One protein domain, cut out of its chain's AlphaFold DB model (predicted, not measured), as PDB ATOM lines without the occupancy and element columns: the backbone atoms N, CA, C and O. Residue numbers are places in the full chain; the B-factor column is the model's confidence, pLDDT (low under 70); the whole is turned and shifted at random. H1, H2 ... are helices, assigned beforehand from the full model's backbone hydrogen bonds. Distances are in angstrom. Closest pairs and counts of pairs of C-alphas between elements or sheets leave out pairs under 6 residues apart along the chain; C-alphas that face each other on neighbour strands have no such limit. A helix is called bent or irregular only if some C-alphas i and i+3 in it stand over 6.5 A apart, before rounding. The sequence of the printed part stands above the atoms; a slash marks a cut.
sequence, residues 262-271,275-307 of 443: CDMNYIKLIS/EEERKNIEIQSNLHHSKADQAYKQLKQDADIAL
ATOM      1  N   CYS A 262     158.815 229.563 227.481       67.31
ATOM      2  CA  CYS A 262     159.322 230.824 226.947       67.31
ATOM      3  C   CYS A 262     158.260 231.550 226.122       67.31
ATOM      4  O   CYS A 262     158.068 232.752 226.292       67.31
ATOM      5  N   ASP A 263     157.536 230.817 225.276       64.12
ATOM      6  CA  ASP A 263     156.480 231.383 224.438       64.12
ATOM      7  C   ASP A 263     155.323 231.926 225.298       64.12
ATOM      8  O   ASP A 263     154.842 233.036 225.072       64.12
ATOM      9  N   MET A 264     154.935 231.201 226.354       74.19
ATOM     10  CA  MET A 264     153.952 231.666 227.338       74.19
ATOM     11  C   MET A 264     154.406 232.954 228.041       74.19
ATOM     12  O   MET A 264     153.622 233.896 228.156       74.19
ATOM     13  N   ASN A 265     155.652 233.011 228.518       67.25
ATOM     14  CA  ASN A 265     156.174 234.203 229.194       67.25
ATOM     15  C   ASN A 265     156.259 235.398 228.249       67.25
ATOM     16  O   ASN A 265     155.971 236.516 228.660       67.25
ATOM     17  N   TYR A 266     156.577 235.174 226.975       65.69
ATOM     18  CA  TYR A 266     156.563 236.228 225.969       65.69
ATOM     19  C   TYR A 266     155.161 236.804 225.749       65.69
ATOM     20  O   TYR A 266     154.987 238.022 225.768       65.69
ATOM     21  N   ILE A 267     154.147 235.944 225.606       65.19
ATOM     22  CA  ILE A 267     152.752 236.384 225.468       65.19
ATOM     23  C   ILE A 267     152.319 237.187 226.700       65.19
ATOM     24  O   ILE A 267     151.744 238.264 226.553       65.19
ATOM     25  N   LYS A 268     152.654 236.709 227.908       71.81
ATOM     26  CA  LYS A 268     152.390 237.429 229.165       71.81
ATOM     27  C   LYS A 268     153.102 238.779 229.222       71.81
ATOM     28  O   LYS A 268     152.534 239.746 229.710       71.81
ATOM     29  N   LEU A 269     154.335 238.860 228.723       68.81
ATOM     30  CA  LEU A 269     155.107 240.102 228.703       68.81
ATOM     31  C   LEU A 269     154.467 241.144 227.777       68.81
ATOM     32  O   LEU A 269     154.430 242.324 228.120       68.81
ATOM     33  N   ILE A 270     153.942 240.709 226.626       61.22
ATOM     34  CA  ILE A 270     153.210 241.576 225.692       61.22
ATOM     35  C   ILE A 270     151.899 242.070 226.311       61.22
ATOM     36  O   ILE A 270     151.545 243.234 226.138       61.22
ATOM     37  N   SER A 271     151.173 241.198 227.013       69.44
ATOM     38  CA  SER A 271     149.882 241.546 227.613       69.44
ATOM     39  C   SER A 271     149.986 242.287 228.951       69.44
ATOM     40  O   SER A 271     148.974 242.810 229.422       69.44
ATOM     41  N   GLU A 275     154.539 247.890 234.877       75.00
ATOM     42  CA  GLU A 275     155.990 247.695 234.814       75.00
ATOM     43  C   GLU A 275     156.475 246.628 235.814       75.00
ATOM     44  O   GLU A 275     157.476 245.948 235.589       75.00
ATOM     45  N   GLU A 276     155.738 246.437 236.905       82.88
ATOM     46  CA  GLU A 276     156.020 245.420 237.918       82.88
ATOM     47  C   GLU A 276     155.734 244.000 237.404       82.88
ATOM     48  O   GLU A 276     156.571 243.107 237.554       82.88
ATOM     49  N   GLU A 277     154.617 243.801 236.692       74.75
ATOM     50  CA  GLU A 277     154.319 242.544 235.991       74.75
ATOM     51  C   GLU A 277     155.422 242.184 234.994       74.75
ATOM     52  O   GLU A 277     155.884 241.040 234.959       74.75
ATOM     53  N   ARG A 278     155.892 243.168 234.217       69.75
ATOM     54  CA  ARG A 278     156.966 242.967 233.237       69.75
ATOM     55  C   ARG A 278     158.255 242.490 233.890       69.75
ATOM     56  O   ARG A 278     158.819 241.493 233.441       69.75
ATOM     57  N   LYS A 279     158.680 243.141 234.978       75.88
ATOM     58  CA  LYS A 279     159.874 242.736 235.737       75.88
ATOM     59  C   LYS A 279     159.752 241.318 236.283       75.88
ATOM     60  O   LYS A 279     160.695 240.538 236.173       75.88
ATOM     61  N   ASN A 280     158.593 240.952 236.824       80.62
ATOM     62  CA  ASN A 280     158.371 239.607 237.358       80.62
ATOM     63  C   ASN A 280     158.454 238.532 236.264       80.62
ATOM     64  O   ASN A 280     159.087 237.491 236.458       80.62
ATOM     65  N   ILE A 281     157.872 238.794 235.091       72.12
ATOM     66  CA  ILE A 281     157.942 237.887 233.936       72.12
ATOM     67  C   ILE A 281     159.385 237.764 233.426       72.12
ATOM     68  O   ILE A 281     159.835 236.663 233.099       72.12
ATOM     69  N   GLU A 282     160.136 238.866 233.403       72.25
ATOM     70  CA  GLU A 282     161.546 238.875 233.008       72.25
ATOM     71  C   GLU A 282     162.419 238.059 233.974       72.25
ATOM     72  O   GLU A 282     163.224 237.235 233.533       72.25
ATOM     73  N   ILE A 283     162.203 238.187 235.289       77.75
ATOM     74  CA  ILE A 283     162.874 237.366 236.310       77.75
ATOM     75  C   ILE A 283     162.585 235.875 236.087       77.75
ATOM     76  O   ILE A 283     163.509 235.058 236.087       77.75
ATOM     77  N   GLN A 284     161.322 235.505 235.852       77.75
ATOM     78  CA  GLN A 284     160.949 234.108 235.600       77.75
ATOM     79  C   GLN A 284     161.563 233.553 234.311       77.75
ATOM     80  O   GLN A 284     161.983 232.392 234.277       77.75
ATOM     81  N   SER A 285     161.636 234.374 233.264       71.88
ATOM     82  CA  SER A 285     162.312 234.032 232.013       71.88
ATOM     83  C   SER A 285     163.804 233.781 232.245       71.88
ATOM     84  O   SER A 285     164.320 232.719 231.894       71.88
ATOM     85  N   ASN A 286     164.488 234.700 232.928       75.94
ATOM     86  CA  ASN A 286     165.917 234.586 233.225       75.94
ATOM     87  C   ASN A 286     166.236 233.349 234.074       75.94
ATOM     88  O   ASN A 286     167.210 232.644 233.802       75.94
ATOM     89  N   LEU A 287     165.394 233.034 235.062       82.31
ATOM     90  CA  LEU A 287     165.534 231.826 235.872       82.31
ATOM     91  C   LEU A 287     165.392 230.552 235.027       82.31
ATOM     92  O   LEU A 287     166.171 229.614 235.195       82.31
ATOM     93  N   HIS A 288     164.414 230.505 234.120       82.38
ATOM     94  CA  HIS A 288     164.219 229.369 233.217       82.38
ATOM     95  C   HIS A 288     165.439 229.145 232.314       82.38
ATOM     96  O   HIS A 288     165.926 228.018 232.216       82.38
ATOM     97  N   HIS A 289     165.976 230.217 231.726       73.94
ATOM     98  CA  HIS A 289     167.196 230.166 230.914       73.94
ATOM     99  C   HIS A 289     168.406 229.689 231.714       73.94
ATOM    100  O   HIS A 289     169.119 228.791 231.275       73.94
ATOM    101  N   SER A 290     168.594 230.222 232.923       76.19
ATOM    102  CA  SER A 290     169.690 229.813 233.806       76.19
ATOM    103  C   SER A 290     169.626 228.321 234.153       76.19
ATOM    104  O   SER A 290     170.641 227.625 234.086       76.19
ATOM    105  N   LYS A 291     168.428 227.802 234.453       80.00
ATOM    106  CA  LYS A 291     168.207 226.368 234.705       80.00
ATOM    107  C   LYS A 291     168.514 225.515 233.474       80.00
ATOM    108  O   LYS A 291     169.165 224.481 233.605       80.00
ATOM    109  N   ALA A 292     168.077 225.944 232.290       75.38
ATOM    110  CA  ALA A 292     168.364 225.238 231.043       75.38
ATOM    111  C   ALA A 292     169.876 225.176 230.769       75.38
ATOM    112  O   ALA A 292     170.408 224.105 230.476       75.38
ATOM    113  N   ASP A 293     170.589 226.291 230.939       76.50
ATOM    114  CA  ASP A 293     172.044 226.347 230.775       76.50
ATOM    115  C   ASP A 293     172.780 225.433 231.763       76.50
ATOM    116  O   ASP A 293     173.739 224.755 231.385       76.50
ATOM    117  N   GLN A 294     172.341 225.385 233.026       83.50
ATOM    118  CA  GLN A 294     172.893 224.463 234.024       83.50
ATOM    119  C   GLN A 294     172.650 222.999 233.640       83.50
ATOM    120  O   GLN A 294     173.587 222.205 233.684       83.50
ATOM    121  N   ALA A 295     171.442 222.654 233.189       78.62
ATOM    122  CA  ALA A 295     171.119 221.302 232.741       78.62
ATOM    123  C   ALA A 295     171.989 220.863 231.550       78.62
ATOM    124  O   ALA A 295     172.507 219.750 231.545       78.62
ATOM    125  N   TYR A 296     172.235 221.743 230.571       73.56
ATOM    126  CA  TYR A 296     173.138 221.438 229.454       73.56
ATOM    127  C   TYR A 296     174.599 221.278 229.886       73.56
ATOM    128  O   TYR A 296     175.318 220.449 229.322       73.56
ATOM    129  N   LYS A 297     175.058 222.054 230.876       83.31
ATOM    130  CA  LYS A 297     176.397 221.874 231.460       83.31
ATOM    131  C   LYS A 297     176.515 220.518 232.148       83.31
ATOM    132  O   LYS A 297     177.500 219.827 231.906       83.31
ATOM    133  N   GLN A 298     175.508 220.134 232.930       85.44
ATOM    134  CA  GLN A 298     175.468 218.834 233.595       85.44
ATOM    135  C   GLN A 298     175.442 217.694 232.574       85.44
ATOM    136  O   GLN A 298     176.279 216.807 232.643       85.44
ATOM    137  N   LEU A 299     174.592 217.778 231.545       77.12
ATOM    138  CA  LEU A 299     174.534 216.786 230.465       77.12
ATOM    139  C   LEU A 299     175.899 216.582 229.791       77.12
ATOM    140  O   LEU A 299     176.273 215.462 229.451       77.12
ATOM    141  N   LYS A 300     176.658 217.666 229.586       79.12
ATOM    142  CA  LYS A 300     178.014 217.582 229.036       79.12
ATOM    143  C   LYS A 300     178.975 216.875 229.998       79.12
ATOM    144  O   LYS A 300     179.747 216.036 229.552       79.12
ATOM    145  N   GLN A 301     178.910 217.191 231.290       84.38
ATOM    146  CA  GLN A 301     179.720 216.524 232.313       84.38
ATOM    147  C   GLN A 301     179.385 215.033 232.407       84.38
ATOM    148  O   GLN A 301     180.293 214.206 232.403       84.38
ATOM    149  N   ASP A 302     178.101 214.684 232.411       80.62
ATOM    150  CA  ASP A 302     177.634 213.299 232.461       80.62
ATOM    151  C   ASP A 302     178.077 212.525 231.210       80.62
ATOM    152  O   ASP A 302     178.515 211.379 231.315       80.62
ATOM    153  N   ALA A 303     178.056 213.162 230.031       75.19
ATOM    154  CA  ALA A 303     178.607 212.593 228.801       75.19
ATOM    155  C   ALA A 303     180.123 212.329 228.907       75.19
ATOM    156  O   ALA A 303     180.588 211.250 228.535       75.19
ATOM    157  N   ASP A 304     180.891 213.277 229.456       81.06
ATOM    158  CA  ASP A 304     182.337 213.129 229.676       81.06
ATOM    159  C   ASP A 304     182.656 212.027 230.708       81.06
ATOM    160  O   ASP A 304     183.677 211.340 230.600       81.06
ATOM    161  N   ILE A 305     181.787 211.832 231.705       82.69
ATOM    162  CA  ILE A 305     181.887 210.755 232.699       82.69
ATOM    163  C   ILE A 305     181.569 209.399 232.055       82.69
ATOM    164  O   ILE A 305     182.327 208.445 232.244       82.69
ATOM    165  N   ALA A 306     180.504 209.314 231.257       77.44
ATOM    166  CA  ALA A 306     180.116 208.097 230.539       77.44
ATOM    167  C   ALA A 306     181.193 207.637 229.539       77.44
ATOM    168  O   ALA A 306     181.428 206.441 229.378       77.44
ATOM    169  N   LEU A 307     181.923 208.575 228.924       73.06
ATOM    170  CA  LEU A 307     183.092 208.275 228.084       73.06
ATOM    171  C   LEU A 307     184.217 207.560 228.854       73.06
ATOM    172  O   LEU A 307     184.958 206.774 228.264       73.06
TER     173      LEU A 307
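What this domain is: This is residues 262 to 271 and 275 to 307 of the 443 residues of an uncharacterized protein of Aphis glycines (UniProt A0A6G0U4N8). One long straight helix, H2, makes the whole length of this rod, and a short helix, H1, is packed side by side with its first part, running back the other way. The far part of H2, residues 290 to 307, sticks out alone as a free arm. The printed part has 43 residues, with two named helices in the order H1, H2 and no named strand; the class is all helix. It is extended, with a radius of gyration of the C-alphas of 14.9 A, and the C-alphas span 48 by 16 by 6 A.

How they stand to each other: H2, residues 275 to 307, is the longest helix. H1, residues 262 to 271, touches it with 9 pairs of C-alphas within 8 A. The closest C-alphas of the two are those of Leu 269 and Arg 278, 5.7 A apart. H2 touches H1 with residues 277 to 285 alone. Their lines stand at a shallow tilt of 9 degrees, and they run opposite ways. Their centres are 17.8 A apart. Residues 290 to 307 of H2 stand free. In H1 and H2 every O i to N i+4 pair is within hydrogen-bond range.

Where its parts are: H2 has 33 residues and measures 48.3 A from its first to its last C-alpha. It begins at C-alpha 275, at (155.990, 247.695, 234.814), and ends at C-alpha 307, at (183.092, 208.275, 228.084). H1 has 10 residues and measures 14.3 A, beginning at C-alpha 262, at (159.322, 230.824, 226.947). Neither helix is bent.

The domain as a whole: The two C-alphas farthest apart are those of Glu 275 and Leu 307, at 48.3 A. Residues 272 to 274 are not printed, and across this cut, which holds the link from H1 to H2, C-alphas 271 and 275 are 11.3 A apart. The mean pLDDT of the printed part is 75.4. It is under 70 at residues 262 to 263, 265 to 267, 269 to 271 and 278.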